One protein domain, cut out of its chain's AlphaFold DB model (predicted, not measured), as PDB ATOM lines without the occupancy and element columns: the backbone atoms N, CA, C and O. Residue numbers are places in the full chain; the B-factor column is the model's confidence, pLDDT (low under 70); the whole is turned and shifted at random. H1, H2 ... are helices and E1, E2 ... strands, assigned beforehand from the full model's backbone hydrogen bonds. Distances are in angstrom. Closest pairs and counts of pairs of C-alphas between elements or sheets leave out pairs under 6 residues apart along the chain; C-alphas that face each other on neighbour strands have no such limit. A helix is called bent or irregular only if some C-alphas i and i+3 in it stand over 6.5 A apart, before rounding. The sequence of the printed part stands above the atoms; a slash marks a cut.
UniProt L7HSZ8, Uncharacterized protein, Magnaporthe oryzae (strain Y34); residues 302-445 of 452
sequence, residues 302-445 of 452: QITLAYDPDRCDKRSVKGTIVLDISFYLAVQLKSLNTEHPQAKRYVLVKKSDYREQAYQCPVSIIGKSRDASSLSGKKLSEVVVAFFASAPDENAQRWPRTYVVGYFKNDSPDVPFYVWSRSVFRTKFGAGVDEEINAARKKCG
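This is residues 302 to 445 of the 452 residues of an uncharacterized protein of Magnaporthe oryzae (strain Y34) (UniProt L7HSZ8). Two small antiparallel sheets make a crossed sandwich, only partly face to face: a strongly twisted sheet of four strands, E1 to E4, and a sheet of three, E5 to E7, with strands at 88 degrees to those of the first. H3 and H4 cover one face of the smaller sheet, H1 packs on the larger one, and the short H2 only grazes the smaller. The printed part has 144 residues with seven named strands and four named helices, in the order E1 E2 E3 E4 H1 H2 E5 E6 E7 H3 H4, a mixed class. It is compact and rounded, with a radius of gyration of the C-alphas of 15.2 A and spans of 45 by 32 by 31 A.

E1 (302 to 305), E2 (317 to 325), E3 (328 to 334) and E4 (344 to 350) form a meander, each strand the antiparallel neighbour of the one before. N 303 and O 319 of E1 and E2 are 2.8 A apart, N 330 and O 323 of E3 and E2 2.8 A, and N 331 and O 347 of E3 and E4 2.8 A. E2 bends by 68 degrees at residue 322. H1 (351 to 359) is on this sheet at a height of 7.3 A; it is irregular, C-alphas 353 and 356 being 8.8 A apart. H2 (372 to 375) follows. E5 (383 to 390), E6 (402 to 408) and E7 (418 to 421) form a second meander, with N 403 and O 389 at 2.8 A and N 404 and O 420 at 2.8 A. The closest C-alphas of E4 and E5 are those of Tyr 346 and Ala 389, 4.8 A apart. H3 (422 to 429) lies over E7 and stands up from the sheet. It touches H2, with C-alphas 372 and 424 closest at 5.8 A. H4 (433 to 443) lies over E5 on the same face as H3 and runs across the strands, at 70 degrees to E5 on the local plane. H3 and H4 touch at Arg 426 and Val 433, their closest C-alphas at 5.8 A, at a steep tilt of 62 degrees, opposite ways. Every O i to N i+4 pair is within hydrogen-bond range in H3 and H4, and 3 of 5 in H1; H2 is too short for such a pair.

E1 begins at C-alpha 302 (201.944, 226.506, 140.911). E2 is 20.6 A long, E3 19.3 A, E4 19.5 A, E5 19.2 A, E6 19.3 A and H4 15.3 A. H4 ends at C-alpha 443 (181.821, 228.162, 152.573).

The C-alphas farthest apart, those of Asp 313 and Gly 377, are 45.6 A apart. The printed part has no cut. The links E1 to E2, H1 to H2 and E5 to E6 are long. Mean pLDDT of the printed part is 81.5; residues 312 to 314, 358 to 369, 394 to 398 and 412 to 416 are under 70.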
ATOM      1  N   GLN A 302     202.914 225.509 141.356       87.94
ATOM      2  CA  GLN A 302     201.944 226.506 140.911       87.94
ATOM      3  C   GLN A 302     201.547 226.275 139.455       87.94
ATOM      4  O   GLN A 302     202.390 226.034 138.595       87.94
ATOM      5  N   ILE A 303     200.258 226.425 139.171       87.44
ATOM      6  CA  ILE A 303     199.709 226.395 137.819       87.44
ATOM      7  C   ILE A 303     198.820 227.607 137.582       87.44
ATOM      8  O   ILE A 303     198.287 228.206 138.517       87.44
ATOM      9  N   THR A 304     198.631 227.958 136.316       90.38
ATOM     10  CA  THR A 304     197.660 228.977 135.915       90.38
ATOM     11  C   THR A 304     196.574 228.309 135.093       90.38
ATOM     12  O   THR A 304     196.844 227.792 134.013       90.38
ATOM     13  N   LEU A 305     195.350 228.312 135.613       88.12
ATOM     14  CA  LEU A 305     194.179 227.857 134.880       88.12
ATOM     15  C   LEU A 305     193.763 228.946 133.895       88.12
ATOM     16  O   LEU A 305     193.677 230.117 134.272       88.12
ATOM     17  N   ALA A 306     193.472 228.564 132.653       85.50
ATOM     18  CA  ALA A 306     193.020 229.497 131.618       85.50
ATOM     19  C   ALA A 306     191.682 230.179 131.968       85.50
ATOM     20  O   ALA A 306     191.426 231.301 131.534       85.50
ATOM     21  N   TYR A 307     190.844 229.518 132.768       84.94
ATOM     22  CA  TYR A 307     189.574 230.036 133.268       84.94
ATOM     23  C   TYR A 307     189.340 229.567 134.711       84.94
ATOM     24  O   TYR A 307     189.730 228.456 135.077       84.94
ATOM     25  N   ASP A 308     188.700 230.406 135.527       86.19
ATOM     26  CA  ASP A 308     188.203 230.014 136.848       86.19
ATOM     27  C   ASP A 308     186.850 229.291 136.693       86.19
ATOM     28  O   ASP A 308     185.900 229.887 136.185       86.19
ATOM     29  N   PRO A 309     186.730 228.012 137.095       80.06
ATOM     30  CA  PRO A 309     185.511 227.233 136.883       80.06
ATOM     31  C   PRO A 309     184.319 227.694 137.735       80.06
ATOM     32  O   PRO A 309     183.190 227.335 137.419       80.06
ATOM     33  N   ASP A 310     184.545 228.475 138.797       81.56
ATOM     34  CA  ASP A 310     183.477 228.978 139.670       81.56
ATOM     35  C   ASP A 310     183.166 230.471 139.425       81.56
ATOM     36  O   ASP A 310     182.377 231.068 140.158       81.56
ATOM     37  N   ARG A 311     183.774 231.091 138.400       78.88
ATOM     38  CA  ARG A 311     183.556 232.495 138.017       78.88
ATOM     39  C   ARG A 311     183.197 232.631 136.538       78.88
ATOM     40  O   ARG A 311     183.888 232.130 135.658       78.88
ATOM     41  N   CYS A 312     182.121 233.362 136.257       64.50
ATOM     42  CA  CYS A 312     181.634 233.580 134.891       64.50
ATOM     43  C   CYS A 312     182.471 234.612 134.110       64.50
ATOM     44  O   CYS A 312     182.484 234.597 132.877       64.50
ATOM     45  N   ASP A 313     183.177 235.508 134.804       67.00
ATOM     46  CA  ASP A 313     184.130 236.442 134.217       67.00
ATOM     47  C   ASP A 313     185.418 235.685 133.877       67.00
ATOM     48  O   ASP A 313     186.263 235.492 134.742       67.00
ATOM     49  N   LYS A 314     185.543 235.224 132.622       62.56
ATOM     50  CA  LYS A 314     186.671 234.446 132.061       62.56
ATOM     51  C   LYS A 314     188.049 235.065 132.360       62.56
ATOM     52  O   LYS A 314     188.657 235.706 131.506       62.56
ATOM     53  N   ARG A 315     188.550 234.866 133.572       72.50
ATOM     54  CA  ARG A 315     189.856 235.321 134.040       72.50
ATOM     55  C   ARG A 315     190.698 234.099 134.350       72.50
ATOM     56  O   ARG A 315     190.214 233.134 134.942       72.50
ATOM     57  N   SER A 316     191.964 234.153 133.953       84.75
ATOM     58  CA  SER A 316     192.936 233.149 134.362       84.75
ATOM     59  C   SER A 316     193.111 233.196 135.876       84.75
ATOM     60  O   SER A 316     193.207 234.286 136.448       84.75
ATOM     61  N   VAL A 317     193.209 232.039 136.524       89.75
ATOM     62  CA  VAL A 317     193.389 231.957 137.976       89.75
ATOM     63  C   VAL A 317     194.620 231.131 138.314       89.75
ATOM     64  O   VAL A 317     194.846 230.060 137.757       89.75
ATOM     65  N   LYS A 318     195.440 231.643 139.236       90.75
ATOM     66  CA  LYS A 318     196.587 230.905 139.766       90.75
ATOM     67  C   LYS A 318     196.128 229.942 140.851       90.75
ATOM     68  O   LYS A 318     195.383 230.327 141.754       90.75
ATOM     69  N   GLY A 319     196.614 228.715 140.763       90.19
ATOM     70  CA  GLY A 319     196.366 227.658 141.724       90.19
ATOM     71  C   GLY A 319     197.629 226.893 142.060       90.19
ATOM     72  O   GLY A 319     198.665 227.066 141.423       90.19
ATOM     73  N   THR A 320     197.519 226.025 143.053       90.75
ATOM     74  CA  THR A 320     198.607 225.144 143.472       90.75
ATOM     75  C   THR A 320     198.132 223.706 143.389       90.75
ATOM     76  O   THR A 320     197.079 223.386 143.937       90.75
ATOM     77  N   ILE A 321     198.871 222.834 142.706       87.81
ATOM     78  CA  ILE A 321     198.560 221.402 142.685       87.81
ATOM     79  C   ILE A 321     198.834 220.851 144.076       87.81
ATOM     80  O   ILE A 321     199.962 220.926 144.542       87.81
ATOM     81  N   VAL A 322     197.808 220.301 144.716       86.69
ATOM     82  CA  VAL A 322     197.876 219.751 146.076       86.69
ATOM     83  C   VAL A 322     197.762 218.234 146.125       86.69
ATOM     84  O   VAL A 322     198.116 217.634 147.135       86.69
ATOM     85  N   LEU A 323     197.249 217.614 145.059       84.12
ATOM     86  CA  LEU A 323     197.161 216.162 144.948       84.12
ATOM     87  C   LEU A 323     197.146 215.724 143.481       84.12
ATOM     88  O   LEU A 323     196.439 216.310 142.664       84.12
ATOM     89  N   ASP A 324     197.872 214.663 143.160       81.50
ATOM     90  CA  ASP A 324     197.792 213.935 141.894       81.50
ATOM     91  C   ASP A 324     196.869 212.722 142.076       81.50
ATOM     92  O   ASP A 324     197.145 211.835 142.880       81.50
ATOM     93  N   ILE A 325     195.747 212.699 141.356       79.62
ATOM     94  CA  ILE A 325     194.693 211.685 141.453       79.62
ATOM     95  C   ILE A 325     194.513 211.016 140.086       79.62
ATOM     96  O   ILE A 325     193.593 211.323 139.318       79.62
ATOM     97  N   SER A 326     195.383 210.056 139.782       73.62
ATOM     98  CA  SER A 326     195.347 209.263 138.544       73.62
ATOM     99  C   SER A 326     195.392 210.129 137.270       73.62
ATOM    100  O   SER A 326     196.463 210.542 136.837       73.62
ATOM    101  N   PHE A 327     194.239 210.393 136.644       75.69
ATOM    102  CA  PHE A 327     194.119 211.206 135.426       75.69
ATOM    103  C   PHE A 327     193.817 212.682 135.711       75.69
ATOM    104  O   PHE A 327     193.711 213.481 134.777       75.69
ATOM    105  N   TYR A 328     193.660 213.047 136.982       84.62
ATOM    106  CA  TYR A 328     193.291 214.382 137.426       84.62
ATOM    107  C   TYR A 328     194.310 214.928 138.417       84.62
ATOM    108  O   TYR A 328     194.971 214.179 139.125       84.62
ATOM    109  N   LEU A 329     194.387 216.248 138.500       87.25
ATOM    110  CA  LEU A 329     195.122 216.970 139.527       87.25
ATOM    111  C   LEU A 329     194.105 217.737 140.371       87.25
ATOM    112  O   LEU A 329     193.240 218.421 139.820       87.25
ATOM    113  N   ALA A 330     194.200 217.627 141.692       90.62
ATOM    114  CA  ALA A 330     193.486 218.493 142.614       90.62
ATOM    115  C   ALA A 330     194.287 219.780 142.800       90.62
ATOM    116  O   ALA A 330     195.453 219.759 143.197       90.62
ATOM    117  N   VAL A 331     193.645 220.903 142.509       91.44
ATOM    118  CA  VAL A 331     194.264 222.225 142.488       91.44
ATOM    119  C   VAL A 331     193.576 223.095 143.519       91.44
ATOM    120  O   VAL A 331     192.360 223.284 143.482       91.44
ATOM    121  N   GLN A 332     194.367 223.640 144.432       91.69
ATOM    122  CA  GLN A 332     193.924 224.595 145.427       91.69
ATOM    123  C   GLN A 332     193.870 226.003 144.827       91.69
ATOM    124  O   GLN A 332     194.871 226.505 144.315       91.69
ATOM    125  N   LEU A 333     192.722 226.664 144.963       91.62
ATOM    126  CA  LEU A 333     192.500 228.067 144.613       91.62
ATOM    127  C   LEU A 333     192.115 228.874 145.865       91.62
ATOM    128  O   LEU A 333     191.674 228.331 146.885       91.62
ATOM    129  N   LYS A 334     192.268 230.200 145.791       90.31
ATOM    130  CA  LYS A 334     191.820 231.120 146.851       90.31
ATOM    131  C   LYS A 334     190.291 231.129 146.963       90.31
ATOM    132  O   LYS A 334     189.613 230.946 145.951       90.31
ATOM    133  N   SER A 335     189.769 231.379 148.166       90.38
ATOM    134  CA  SER A 335     188.335 231.598 148.401       90.38
ATOM    135  C   SER A 335     187.770 232.670 147.469       90.38
ATOM    136  O   SER A 335     188.438 233.669 147.192       90.38
ATOM    137  N   LEU A 336     186.535 232.471 147.016       89.31
ATOM    138  CA  LEU A 336     185.725 233.528 146.409       89.31
ATOM    139  C   LEU A 336     184.839 234.231 147.438       89.31
ATOM    140  O   LEU A 336     184.315 235.303 147.151       89.31
ATOM    141  N   ASN A 337     184.677 233.637 148.623       88.56
ATOM    142  CA  ASN A 337     183.887 234.207 149.701       88.56
ATOM    143  C   ASN A 337     184.708 235.249 150.474       88.56
ATOM    144  O   ASN A 337     185.720 234.914 151.097       88.56
ATOM    145  N   THR A 338     184.244 236.497 150.459       86.81
ATOM    146  CA  THR A 338     184.850 237.628 151.171       86.81
ATOM    147  C   THR A 338     184.733 237.516 152.690       86.81
ATOM    148  O   THR A 338     185.610 238.011 153.388       86.81
ATOM    149  N   GLU A 339     183.710 236.833 153.210       87.50
ATOM    150  CA  GLU A 339     183.521 236.594 154.652       87.50
ATOM    151  C   GLU A 339     184.459 235.499 155.182       87.50
ATOM    152  O   GLU A 339     184.790 235.441 156.368       87.50
ATOM    153  N   HIS A 340     184.930 234.625 154.291       86.25
ATOM    154  CA  HIS A 340     185.837 233.525 154.613       86.25
ATOM    155  C   HIS A 340     187.042 233.509 153.661       86.25
ATOM    156  O   HIS A 340     187.231 232.545 152.910       86.25
ATOM    157  N   PRO A 341     187.907 234.542 153.696       85.31
ATOM    158  CA  PRO A 341     189.027 234.674 152.762       85.31
ATOM    159  C   PRO A 341     190.093 233.586 152.962       85.31
ATOM    160  O   PRO A 341     190.826 233.240 152.035       85.31
ATOM    161  N   GLN A 342     190.158 233.015 154.169       84.44
ATOM    162  CA  GLN A 342     191.076 231.930 154.518       84.44
ATOM    163  C   GLN A 342     190.644 230.571 153.950       84.44
ATOM    164  O   GLN A 342     191.472 229.664 153.842       84.44
ATOM    165  N   ALA A 343     189.370 230.419 153.566       86.88
ATOM    166  CA  ALA A 343     188.874 229.174 153.003       86.88
ATOM    167  C   ALA A 343     189.591 228.840 151.684       86.88
ATOM    168  O   ALA A 343     190.069 229.713 150.954       86.88
ATOM    169  N   LYS A 344     189.685 227.549 151.376       89.00
ATOM    170  CA  LYS A 344     190.343 227.057 150.166       89.00
ATOM    171  C   LYS A 344     189.318 226.382 149.273       89.00
ATOM    172  O   LYS A 344     188.446 225.663 149.758       89.00
ATOM    173  N   ARG A 345     189.426 226.644 147.975       90.62
ATOM    174  CA  ARG A 345     188.664 225.947 146.938       90.62
ATOM    175  C   ARG A 345     189.534 224.853 146.355       90.62
ATOM    176  O   ARG A 345     190.723 225.088 146.156       90.62
ATOM    177  N   TYR A 346     188.943 223.713 146.029       91.50
ATOM    178  CA  TYR A 346     189.668 222.615 145.399       91.50
ATOM    179  C   TYR A 346     188.941 222.162 144.141       91.50
ATOM    180  O   TYR A 346     187.782 221.740 144.181       91.50
ATOM    181  N   VAL A 347     189.632 222.263 143.012       91.25
ATOM    182  CA  VAL A 347     189.091 221.935 141.691       91.25
ATOM    183  C   VAL A 347     189.901 220.817 141.057       91.25
ATOM    184  O   VAL A 347     191.107 220.716 141.277       91.25
ATOM    185  N   LEU A 348     189.240 219.962 140.282       90.62
ATOM    186  CA  LEU A 348     189.907 218.932 139.496       90.62
ATOM    187  C   LEU A 348     190.163 219.441 138.086       90.62
ATOM    188  O   LEU A 348     189.243 219.883 137.399       90.62
ATOM    189  N   VAL A 349     191.402 219.288 137.638       88.25
ATOM    190  CA  VAL A 349     191.804 219.526 136.249       88.25
ATOM    191  C   VAL A 349     192.397 218.259 135.660       88.25
ATOM    192  O   VAL A 349     192.885 217.401 136.394       88.25
ATOM    193  N   LYS A 350     192.340 218.096 134.337       82.88
ATOM    194  CA  LYS A 350     192.931 216.920 133.697       82.88
ATOM    195  C   LYS A 350     194.448 217.021 133.753       82.88
ATOM    196  O   LYS A 350     195.031 218.033 133.375       82.88
ATOM    197  N   LYS A 351     195.092 215.929 134.154       82.19
ATOM    198  CA  LYS A 351     196.555 215.817 134.189       82.19
ATOM    199  C   LYS A 351     197.182 215.987 132.801       82.19
ATOM    200  O   LYS A 351     198.288 216.499 132.685       82.19
ATOM    201  N   SER A 352     196.459 215.608 131.742       76.75
ATOM    202  CA  SER A 352     196.879 215.800 130.347       76.75
ATOM    203  C   SER A 352     197.131 217.256 129.971       76.75
ATOM    204  O   SER A 352     197.943 217.503 129.086       76.75
ATOM    205  N   ASP A 353     196.449 218.187 130.632       79.44
ATOM    206  CA  ASP A 353     196.464 219.603 130.269       79.44
ATOM    207  C   ASP A 353     197.622 220.339 130.970       79.44
ATOM    208  O   ASP A 353     197.977 221.447 130.586       79.44
ATOM    209  N   TYR A 354     198.240 219.692 131.966       80.88
ATOM    210  CA  TYR A 354     199.325 220.224 132.796       80.88
ATOM    211  C   TYR A 354     200.441 219.184 132.972       80.88
ATOM    212  O   TYR A 354     200.925 218.966 134.081       80.88
ATOM    213  N   ARG A 355     200.814 218.474 131.893       74.31
ATOM    214  CA  ARG A 355     201.771 217.350 131.960       74.31
ATOM    215  C   ARG A 355     203.093 217.757 132.603       74.31
ATOM    216  O   ARG A 355     203.553 217.068 133.502       74.31
ATOM    217  N   GLU A 356     203.670 218.877 132.178       72.44
ATOM    218  CA  GLU A 356     204.955 219.368 132.695       72.44
ATOM    219  C   GLU A 356     204.892 219.665 134.194       72.44
ATOM    220  O   GLU A 356     205.764 219.249 134.949       72.44
ATOM    221  N   GLN A 357     203.827 220.325 134.643       78.06
ATOM    222  CA  GLN A 357     203.638 220.666 136.051       78.06
ATOM    223  C   GLN A 357     203.324 219.417 136.878       78.06
ATOM    224  O   GLN A 357     203.804 219.283 137.997       78.06
ATOM    225  N   ALA A 358     202.600 218.453 136.306       68.25
ATOM    226  CA  ALA A 358     202.368 217.159 136.931       68.25
ATOM    227  C   ALA A 358     203.662 216.348 137.114       68.25
ATOM    228  O   ALA A 358     203.789 215.640 138.108       68.25
ATOM    229  N   TYR A 359     204.635 216.461 136.201       66.44
ATOM    230  CA  TYR A 359     205.958 215.843 136.370       66.44
ATOM    231  C   TYR A 359     206.787 216.495 137.485       66.44
ATOM    232  O   TYR A 359     207.656 215.841 138.053       66.44
ATOM    233  N   GLN A 360     206.526 217.764 137.810       65.31
ATOM    234  CA  GLN A 360     207.207 218.494 138.888       65.31
ATOM    235  C   GLN A 360     206.613 218.206 140.276       65.31
ATOM    236  O   GLN A 360     207.192 218.598 141.288       65.31
ATOM    237  N   CYS A 361     205.452 217.552 140.338       63.34
ATOM    238  CA  CYS A 361     204.787 217.226 141.591       63.34
ATOM    239  C   CYS A 361     205.587 216.191 142.399       63.34
ATOM    240  O   CYS A 361     205.996 215.166 141.846       63.34
ATOM    241  N   PRO A 362     205.774 216.397 143.715       61.66
ATOM    242  CA  PRO A 362     206.437 215.407 144.549       61.66
ATOM    243  C   PRO A 362     205.594 214.128 144.666       61.66
ATOM    244  O   PRO A 362     204.364 214.158 144.668       61.66
ATOM    245  N   VAL A 363     206.259 212.980 144.829       56.53
ATOM    246  CA  VAL A 363     205.594 211.670 144.986       56.53
ATOM    247  C   VAL A 363     204.654 211.644 146.204       56.53
ATOM    248  O   VAL A 363     203.652 210.930 146.192       56.53
ATOM    249  N   SER A 364     204.931 212.459 147.228       54.53
ATOM    250  CA  SER A 364     204.133 212.577 148.457       54.53
ATOM    251  C   SER A 364     202.707 213.088 148.234       54.53
ATOM    252  O   SER A 364     201.847 212.855 149.081       54.53
ATOM    253  N   ILE A 365     202.419 213.725 147.093       64.31
ATOM    254  CA  ILE A 365     201.065 214.180 146.750       64.31
ATOM    255  C   ILE A 365     200.319 213.229 145.811       64.31
ATOM    256  O   ILE A 365     199.245 213.572 145.322       64.31
ATOM    257  N   ILE A 366     200.839 212.026 145.548       63.00
ATOM    258  CA  ILE A 366     200.130 211.027 144.738       63.00
ATOM    259  C   ILE A 366     199.040 210.359 145.583       63.00
ATOM    260  O   ILE A 366     199.287 209.461 146.389       63.00
ATOM    261  N   GLY A 367     197.796 210.768 145.351       63.34
ATOM    262  CA  GLY A 367     196.604 210.159 145.916       63.34
ATOM    263  C   GLY A 367     196.160 208.945 145.101       63.34
ATOM    264  O   GLY A 367     195.699 209.064 143.964       63.34
ATOM    265  N   LYS A 368     196.241 207.748 145.690       63.06
ATOM    266  CA  LYS A 368     195.679 206.537 145.073       63.06
ATOM    267  C   LYS A 368     194.175 206.474 145.337       63.06
ATOM    268  O   LYS A 368     193.750 206.423 146.491       63.06
ATOM    269  N   SER A 369     193.380 206.433 144.264       62.47
ATOM    270  CA  SER A 369     191.940 206.183 144.369       62.47
ATOM    271  C   SER A 369     191.705 204.842 145.058       62.47
ATOM    272  O   SER A 369     192.206 203.813 144.606       62.47
ATOM    273  N   ARG A 370     190.927 204.848 146.138       75.12
ATOM    274  CA  ARG A 370     190.526 203.648 146.867       75.12
ATOM    275  C   ARG A 370     189.132 203.197 146.456       75.12
ATOM    276  O   ARG A 370     188.269 203.994 146.081       75.12
ATOM    277  N   ASP A 371     188.940 201.894 146.522       75.56
ATOM    278  CA  ASP A 371     187.693 201.199 146.255       75.56
ATOM    279  C   ASP A 371     186.841 201.073 147.530       75.56
ATOM    280  O   ASP A 371     187.219 201.510 148.621       75.56
ATOM    281  N   ALA A 372     185.655 200.480 147.389       74.38
ATOM    282  CA  ALA A 372     184.707 200.331 148.490       74.38
ATOM    283  C   ALA A 372     185.235 199.447 149.635       74.38
ATOM    284  O   ALA A 372     184.842 199.658 150.783       74.38
ATOM    285  N   SER A 373     186.142 198.504 149.350       77.00
ATOM    286  CA  SER A 373     186.710 197.602 150.360       77.00
ATOM    287  C   SER A 373     187.474 198.359 151.454       77.00
ATOM    288  O   SER A 373     187.371 198.004 152.626       77.00
ATOM    289  N   SER A 374     188.124 199.478 151.104       78.06
ATOM    290  CA  SER A 374     188.826 200.352 152.059       78.06
ATOM    291  C   SER A 374     187.927 200.971 153.141       78.06
ATOM    292  O   SER A 374     188.416 201.380 154.190       78.06
ATOM    293  N   LEU A 375     186.614 201.033 152.904       82.69
ATOM    294  CA  LEU A 375     185.620 201.550 153.847       82.69
ATOM    295  C   LEU A 375     184.856 200.424 154.569       82.69
ATOM    296  O   LEU A 375     183.893 200.686 155.300       82.69
ATOM    297  N   SER A 376     185.230 199.158 154.359       82.94
ATOM    298  CA  SER A 376     184.579 198.021 155.012       82.94
ATOM    299  C   SER A 376     184.741 198.104 156.533       82.94
ATOM    300  O   SER A 376     185.811 198.422 157.038       82.94
ATOM    301  N   GLY A 377     183.647 197.903 157.274       84.31
ATOM    302  CA  GLY A 377     183.635 198.000 158.743       84.31
ATOM    303  C   GLY A 377     183.829 199.402 159.346       84.31
ATOM    304  O   GLY A 377     183.635 199.555 160.546       84.31
ATOM    305  N   LYS A 378     184.151 200.433 158.552       85.81
ATOM    306  CA  LYS A 378     184.406 201.801 159.042       85.81
ATOM    307  C   LYS A 378     183.129 202.625 159.216       85.81
ATOM    308  O   LYS A 378     182.193 202.491 158.418       85.81
ATOM    309  N   LYS A 379     183.116 203.511 160.218       87.75
ATOM    310  CA  LYS A 379     182.042 204.494 160.474       87.75
ATOM    311  C   LYS A 379     182.437 205.890 159.982       87.75
ATOM    312  O   LYS A 379     183.614 206.232 159.983       87.75
ATOM    313  N   LEU A 380     181.461 206.731 159.617       85.69
ATOM    314  CA  LEU A 380     181.736 208.104 159.154       85.69
ATOM    315  C   LEU A 380     182.467 208.927 160.227       85.69
ATOM    316  O   LEU A 380     183.391 209.667 159.921       85.69
ATOM    317  N   SER A 381     182.113 208.724 161.500       87.75
ATOM    318  CA  SER A 381     182.754 209.370 162.651       87.75
ATOM    319  C   SER A 381     184.242 209.047 162.804       87.75
ATOM    320  O   SER A 381     184.937 209.754 163.533       87.75
ATOM    321  N   GLU A 382     184.730 207.983 162.165       88.06
ATOM    322  CA  GLU A 382     186.136 207.565 162.169       88.06
ATOM    323  C   GLU A 382     186.926 208.195 161.018       88.06
ATOM    324  O   GLU A 382     188.149 208.085 160.997       88.06
ATOM    325  N   VAL A 383     186.255 208.858 160.074       88.25
ATOM    326  CA  VAL A 383     186.878 209.526 158.932       88.25
ATOM    327  C   VAL A 383     187.018 211.015 159.233       88.25
ATOM    328  O   VAL A 383     186.089 211.662 159.709       88.25
ATOM    329  N   VAL A 384     188.184 211.575 158.926       87.81
ATOM    330  CA  VAL A 384     188.394 213.020 158.834       87.81
ATOM    331  C   VAL A 384     188.499 213.381 157.362       87.81
ATOM    332  O   VAL A 384     189.409 212.931 156.665       87.81
ATOM    333  N   VAL A 385     187.559 214.194 156.884       88.75
ATOM    334  CA  VAL A 385     187.608 214.740 155.527       88.75
ATOM    335  C   VAL A 385     188.473 215.996 155.538       88.75
ATOM    336  O   VAL A 385     188.169 216.956 156.242       88.75
ATOM    337  N   ALA A 386     189.541 215.988 154.746       87.06
ATOM    338  CA  ALA A 386     190.432 217.131 154.596       87.06
ATOM    339  C   ALA A 386     189.863 218.144 153.595       87.06
ATOM    340  O   ALA A 386     189.809 219.341 153.873       87.06
ATOM    341  N   PHE A 387     189.421 217.666 152.429       89.62
ATOM    342  CA  PHE A 387     188.751 218.489 151.425       89.62
ATOM    343  C   PHE A 387     188.003 217.647 150.385       89.62
ATOM    344  O   PHE A 387     188.218 216.443 150.232       89.62
ATOM    345  N   PHE A 388     187.148 218.325 149.622       90.88
ATOM    346  CA  PHE A 388     186.481 217.777 148.446       90.88
ATOM    347  C   PHE A 388     187.035 218.445 147.194       90.88
ATOM    348  O   PHE A 388     187.028 219.670 147.104       90.88
ATOM    349  N   ALA A 389     187.476 217.656 146.219       90.81
ATOM    350  CA  ALA A 389     187.921 218.162 144.925       90.81
ATOM    351  C   ALA A 389     186.914 217.758 143.849       90.81
ATOM    352  O   ALA A 389     186.558 216.584 143.736       90.81
ATOM    353  N   SER A 390     186.451 218.722 143.056       89.06
ATOM    354  CA  SER A 390     185.417 218.494 142.037       89.06
ATOM    355  C   SER A 390     185.804 219.094 140.694       89.06
ATOM    356  O   SER A 390     186.424 220.154 140.626       89.06
ATOM    357  N   ALA A 391     185.470 218.382 139.623       85.75
ATOM    358  CA  ALA A 391     185.594 218.883 138.263       85.75
ATOM    359  C   ALA A 391     184.549 219.986 138.003       85.75
ATOM    360  O   ALA A 391     183.537 220.031 138.709       85.75
ATOM    361  N   PRO A 392     184.765 220.848 136.993       76.69
ATOM    362  CA  PRO A 392     183.767 221.827 136.578       76.69
ATOM    363  C   PRO A 392     182.421 221.157 136.277       76.69
ATOM    364  O   PRO A 392     182.373 220.092 135.655       76.69
ATOM    365  N   ASP A 393     181.331 221.779 136.721       71.69
ATOM    366  CA  ASP A 393     179.981 221.337 136.382       71.69
ATOM    367  C   ASP A 393     179.624 221.838 134.975       71.69
ATOM    368  O   ASP A 393     179.288 223.003 134.768       71.69
ATOM    369  N   GLU A 394     179.722 220.951 133.983       65.94
ATOM    370  CA  GLU A 394     179.381 221.250 132.587       65.94
ATOM    371  C   GLU A 394     177.858 221.312 132.331       65.94
ATOM    372  O   GLU A 394     177.427 221.314 131.178       65.94
ATOM    373  N   ASN A 395     177.011 221.368 133.372       60.19
ATOM    374  CA  ASN A 395     175.544 221.355 133.269       60.19
ATOM    375  C   ASN A 395     174.971 220.113 132.558       60.19
ATOM    376  O   ASN A 395     173.838 220.132 132.064       60.19
ATOM    377  N   ALA A 396     175.723 219.015 132.514       55.19
ATOM    378  CA  ALA A 396     175.178 217.719 132.138       55.19
ATOM    379  C   ALA A 396     174.257 217.230 133.272       55.19
ATOM    380  O   ALA A 396     174.502 217.525 134.434       55.19
ATOM    381  N   GLN A 397     173.220 216.440 132.986       57.09
ATOM    382  CA  GLN A 397     172.321 215.823 133.992       57.09
ATOM    383  C   GLN A 397     173.028 214.837 134.961       57.09
ATOM    384  O   GLN A 397     172.413 213.942 135.533       57.09
ATOM    385  N   ARG A 398     174.352 214.920 135.098       65.81
ATOM    386  CA  ARG A 398     175.202 214.037 135.882       65.81
ATOM    387  C   ARG A 398     175.993 214.877 136.863       65.81
ATOM    388  O   ARG A 398     176.525 215.919 136.506       65.81
ATOM    389  N   TRP A 399     176.129 214.355 138.076       73.62
ATOM    390  CA  TRP A 399     177.062 214.915 139.043       73.62
ATOM    391  C   TRP A 399     178.475 214.970 138.441       73.62
ATOM    392  O   TRP A 399     178.918 213.956 137.882       73.62
ATOM    393  N   PRO A 400     179.192 216.099 138.575       81.38
ATOM    394  CA  PRO A 400     180.575 216.188 138.142       81.38
ATOM    395  C   PRO A 400     181.430 215.164 138.892       81.38
ATOM    396  O   PRO A 400     181.077 214.655 139.965       81.38
ATOM    397  N   ARG A 401     182.583 214.827 138.308       85.19
ATOM    398  CA  ARG A 401     183.554 213.957 138.973       85.19
ATOM    399  C   ARG A 401     183.997 214.655 140.260       85.19
ATOM    400  O   ARG A 401     184.597 215.721 140.199       85.19
ATOM    401  N   THR A 402     183.734 214.018 141.395       88.75
ATOM    402  CA  THR A 402     184.129 214.520 142.715       88.75
ATOM    403  C   THR A 402     184.867 213.435 143.484       88.75
ATOM    404  O   THR A 402     184.436 212.275 143.499       88.75
ATOM    405  N   TYR A 403     185.969 213.828 144.115       89.69
ATOM    406  CA  TYR A 403     186.751 213.014 145.034       89.69
ATOM    407  C   TYR A 403     186.665 213.585 146.451       89.69
ATOM    408  O   TYR A 403     186.717 214.798 146.654       89.69
ATOM    409  N   VAL A 404     186.537 212.681 147.415       90.81
ATOM    410  CA  VAL A 404     186.634 212.935 148.851       90.81
ATOM    411  C   VAL A 404     188.053 212.579 149.266       90.81
ATOM    412  O   VAL A 404     188.476 211.440 149.057       90.81
ATOM    413  N   VAL A 405     188.787 213.542 149.817       89.19
ATOM    414  CA  VAL A 405     190.158 213.340 150.296       89.19
ATOM    415  C   VAL A 405     190.156 213.409 151.815       89.19
ATOM    416  O   VAL A 405     189.673 214.382 152.395       89.19
ATOM    417  N   GLY A 406     190.670 212.372 152.470       88.12
ATOM    418  CA  GLY A 406     190.618 212.267 153.925       88.12
ATOM    419  C   GLY A 406     191.465 211.132 154.485       88.12
ATOM    420  O   GLY A 406     192.179 210.456 153.755       88.12
ATOM    421  N   TYR A 407     191.395 210.935 155.794       85.38
ATOM    422  CA  TYR A 407     192.129 209.899 156.524       85.38
ATOM    423  C   TYR A 407     191.271 209.326 157.653       85.38
ATOM    424  O   TYR A 407     190.261 209.923 158.028       85.38
ATOM    425  N   PHE A 408     191.644 208.167 158.198       86.19
ATOM    426  CA  PHE A 408     190.985 207.644 159.394       86.19
ATOM    427  C   PHE A 408     191.642 208.208 160.655       86.19
ATOM    428  O   PHE A 408     192.865 208.265 160.747       86.19
ATOM    429  N   LYS A 409     190.836 208.586 161.650       85.19
ATOM    430  CA  LYS A 409     191.297 209.180 162.919       85.19
ATOM    431  C   LYS A 409     192.355 208.340 163.636       85.19
ATOM    432  O   LYS A 409     193.243 208.906 164.258       85.19
ATOM    433  N   ASN A 410     192.240 207.018 163.531       82.44
ATOM    434  CA  ASN A 410     193.091 206.066 164.245       82.44
ATOM    435  C   ASN A 410     194.316 205.618 163.435       82.44
ATOM    436  O   ASN A 410     195.106 204.825 163.938       82.44
ATOM    437  N   ASP A 411     194.466 206.067 162.188       76.69
ATOM    438  CA  ASP A 411     195.646 205.717 161.399       76.69
ATOM    439  C   ASP A 411     196.866 206.473 161.934       76.69
ATOM    440  O   ASP A 411     196.738 207.648 162.300       76.69
ATOM    441  N   SER A 412     198.056 205.852 161.910       64.88
ATOM    442  CA  SER A 412     199.297 206.562 162.267       64.88
ATOM    443  C   SER A 412     199.455 207.800 161.377       64.88
ATOM    444  O   SER A 412     199.028 207.743 160.221       64.88
ATOM    445  N   PRO A 413     200.037 208.908 161.869       62.97
ATOM    446  CA  PRO A 413     200.253 210.129 161.087       62.97
ATOM    447  C   PRO A 413     200.925 209.886 159.728       62.97
ATOM    448  O   PRO A 413     200.645 210.610 158.777       62.97
ATOM    449  N   ASP A 414     201.719 208.820 159.631       56.94
ATOM    450  CA  ASP A 414     202.509 208.452 158.455       56.94
ATOM    451  C   ASP A 414     201.680 207.820 157.325       56.94
ATOM    452  O   ASP A 414     202.157 207.639 156.203       56.94
ATOM    453  N   VAL A 415     200.416 207.465 157.590       64.00
ATOM    454  CA  VAL A 415     199.525 206.933 156.554       64.00
ATOM    455  C   VAL A 415     198.994 208.091 155.691       64.00
ATOM    456  O   VAL A 415     198.376 209.018 156.238       64.00
ATOM    457  N   PRO A 416     199.179 208.037 154.354       67.12
ATOM    458  CA  PRO A 416     198.783 209.095 153.427       67.12
ATOM    459  C   PRO A 416     197.269 209.310 153.378       67.12
ATOM    460  O   PRO A 416     196.485 208.439 153.756       67.12
ATOM    461  N   PHE A 417     196.848 210.447 152.813       76.94
ATOM    462  CA  PHE A 417     195.437 210.669 152.502       76.94
ATOM    463  C   PHE A 417     194.894 209.574 151.579       76.94
ATOM    464  O   PHE A 417     195.476 209.233 150.545       76.94
ATOM    465  N   TYR A 418     193.714 209.077 151.918       83.75
ATOM    466  CA  TYR A 418     192.899 208.290 151.015       83.75
ATOM    467  C   TYR A 418     192.100 209.206 150.099       83.75
ATOM    468  O   TYR A 418     191.650 210.288 150.483       83.75
ATOM    469  N   VAL A 419     191.887 208.722 148.880       86.50
ATOM    470  CA  VAL A 419     191.061 209.389 147.884       86.50
ATOM    471  C   VAL A 419     189.916 208.464 147.516       86.50
ATOM    472  O   VAL A 419     190.127 207.426 146.893       86.50
ATOM    473  N   TRP A 420     188.691 208.834 147.871       88.44
ATOM    474  CA  TRP A 420     187.496 208.077 147.511       88.44
ATOM    475  C   TRP A 420     186.697 208.822 146.455       88.44
ATOM    476  O   TRP A 420     186.504 210.033 146.532       88.44
ATOM    477  N   SER A 421     186.173 208.106 145.462       88.00
ATOM    478  CA  SER A 421     185.173 208.717 144.583       88.00
ATOM    479  C   SER A 421     183.902 209.037 145.379       88.00
ATOM    480  O   SER A 421     183.483 208.238 146.221       88.00
ATOM    481  N   ARG A 422     183.242 210.164 145.079       87.88
ATOM    482  CA  ARG A 422     181.973 210.554 145.725       87.88
ATOM    483  C   ARG A 422     180.936 209.432 145.698       87.88
ATOM    484  O   ARG A 422     180.250 209.226 146.685       87.88
ATOM    485  N   SER A 423     180.847 208.662 144.610       84.81
ATOM    486  CA  SER A 423     179.941 207.510 144.513       84.81
ATOM    487  C   SER A 423     180.253 206.415 145.532       84.81
ATOM    488  O   SER A 423     179.334 205.916 146.171       84.81
ATOM    489  N   VAL A 424     181.528 206.061 145.711       86.69
ATOM    490  CA  VAL A 424     181.947 205.044 146.691       86.69
ATOM    491  C   VAL A 424     181.664 205.533 148.111       86.69
ATOM    492  O   VAL A 424     181.036 204.823 148.892       86.69
ATOM    493  N   PHE A 425     182.049 206.773 148.415       87.69
ATOM    494  CA  PHE A 425     181.875 207.359 149.744       87.69
ATOM    495  C   PHE A 425     180.389 207.525 150.111       87.69
ATOM    496  O   PHE A 425     179.961 207.101 151.181       87.69
ATOM    497  N   ARG A 426     179.571 208.031 149.177       88.38
ATOM    498  CA  ARG A 426     178.108 208.155 149.314       88.38
ATOM    499  C   ARG A 426     177.414 206.804 149.470       88.38
ATOM    500  O   ARG A 426     176.485 206.688 150.256       88.38
ATOM    501  N   THR A 427     177.848 205.776 148.738       87.38
ATOM    502  CA  THR A 427     177.269 204.425 148.873       87.38
ATOM    503  C   THR A 427     177.485 203.876 150.281       87.38
ATOM    504  O   THR A 427     176.611 203.208 150.821       87.38
ATOM    505  N   LYS A 428     178.632 204.191 150.894       89.00
ATOM    506  CA  LYS A 428     178.963 203.749 152.246       89.00
ATOM    507  C   LYS A 428     178.248 204.551 153.339       89.00
ATOM    508  O   LYS A 428     177.767 203.952 154.295       89.00
ATOM    509  N   PHE A 429     178.242 205.880 153.238       88.94
ATOM    510  CA  PHE A 429     177.832 206.768 154.337       88.94
ATOM    511  C   PHE A 429     176.491 207.478 154.115       88.94
ATOM    512  O   PHE A 429     176.021 208.191 154.994       88.94
ATOM    513  N   GLY A 430     175.836 207.243 152.977       86.50
ATOM    514  CA  GLY A 430     174.508 207.765 152.677       86.50
ATOM    515  C   GLY A 430     174.517 209.090 151.913       86.50
ATOM    516  O   GLY A 430     175.558 209.609 151.510       86.50
ATOM    517  N   ALA A 431     173.312 209.614 151.667       79.69
ATOM    518  CA  ALA A 431     173.103 210.796 150.830       79.69
ATOM    519  C   ALA A 431     173.691 212.087 151.424       79.69
ATOM    520  O   ALA A 431     174.158 212.889 150.627       79.69
ATOM    521  N   GLY A 432     173.779 212.185 152.764       84.94
ATOM    522  CA  GLY A 432     174.313 213.325 153.539       84.94
ATOM    523  C   GLY A 432     175.661 213.886 153.062       84.94
ATOM    524  O   GLY A 432     175.984 215.052 153.266       84.94
ATOM    525  N   VAL A 433     176.452 213.047 152.388       85.81
ATOM    526  CA  VAL A 433     177.732 213.411 151.768       85.81
ATOM    527  C   VAL A 433     177.566 214.517 150.718       85.81
ATOM    528  O   VAL A 433     178.459 215.342 150.540       85.81
ATOM    529  N   ASP A 434     176.446 214.537 149.995       87.75
ATOM    530  CA  ASP A 434     176.185 215.529 148.953       87.75
ATOM    531  C   ASP A 434     175.969 216.921 149.561       87.75
ATOM    532  O   ASP A 434     176.521 217.909 149.067       87.75
ATOM    533  N   GLU A 435     175.222 216.988 150.664       89.00
ATOM    534  CA  GLU A 435     175.011 218.203 151.444       89.00
ATOM    535  C   GLU A 435     176.326 218.705 152.052       89.00
ATOM    536  O   GLU A 435     176.604 219.902 151.990       89.00
ATOM    537  N   GLU A 436     177.182 217.814 152.564       89.25
ATOM    538  CA  GLU A 436     178.513 218.175 153.075       89.25
ATOM    539  C   GLU A 436     179.422 218.767 151.987       89.25
ATOM    540  O   GLU A 436     180.086 219.785 152.212       89.25
ATOM    541  N   ILE A 437     179.422 218.181 150.783       89.31
ATOM    542  CA  ILE A 437     180.173 218.703 149.632       89.31
ATOM    543  C   ILE A 437     179.692 220.115 149.287       89.31
ATOM    544  O   ILE A 437     180.504 221.031 149.132       89.31
ATOM    545  N   ASN A 438     178.378 220.310 149.172       89.69
ATOM    546  CA  ASN A 438     177.808 221.608 148.819       89.69
ATOM    547  C   ASN A 438     177.983 222.648 149.934       89.69
ATOM    548  O   ASN A 438     178.259 223.811 149.637       89.69
ATOM    549  N   ALA A 439     177.928 222.246 151.206       90.56
ATOM    550  CA  ALA A 439     178.242 223.113 152.337       90.56
ATOM    551  C   ALA A 439     179.708 223.582 152.300       90.56
ATOM    552  O   ALA A 439     179.981 224.775 152.464       90.56
ATOM    553  N   ALA A 440     180.649 222.675 152.012       89.69
ATOM    554  CA  ALA A 440     182.061 223.015 151.854       89.69
ATOM    555  C   ALA A 440     182.292 223.980 150.679       89.69
ATOM    556  O   ALA A 440     183.006 224.972 150.835       89.69
ATOM    557  N   ARG A 441     181.635 223.740 149.535       90.25
ATOM    558  CA  ARG A 441     181.671 224.625 148.356       90.25
ATOM    559  C   ARG A 441     181.115 226.015 148.672       90.25
ATOM    560  O   ARG A 441     181.767 227.021 148.393       90.25
ATOM    561  N   LYS A 442     179.955 226.092 149.329       90.81
ATOM    562  CA  LYS A 442     179.331 227.360 149.731       90.81
ATOM    563  C   LYS A 442     180.238 228.166 150.662       90.81
ATOM    564  O   LYS A 442     180.389 229.371 150.471       90.81
ATOM    565  N   LYS A 443     180.907 227.509 151.619       90.44
ATOM    566  CA  LYS A 443     181.821 228.162 152.573       90.44
ATOM    567  C   LYS A 443     182.937 228.950 151.878       90.44
ATOM    568  O   LYS A 443     183.281 230.038 152.336       90.44
ATOM    569  N   CYS A 444     183.478 228.441 150.773       88.06
ATOM    570  CA  CYS A 444     184.542 229.091 149.998       88.06
ATOM    571  C   CYS A 444     184.040 229.864 148.762       88.06
ATOM    572  O   CYS A 444     184.853 230.315 147.949       88.06
ATOM    573  N   GLY A 445     182.722 230.050 148.632       86.44
ATOM    574  CA  GLY A 445     182.100 230.823 147.556       86.44
ATOM    575  C   GLY A 445     182.076 230.111 146.203       86.44
ATOM    576  O   GLY A 445     181.963 230.769 145.175       86.44
TER     577      GLY A 445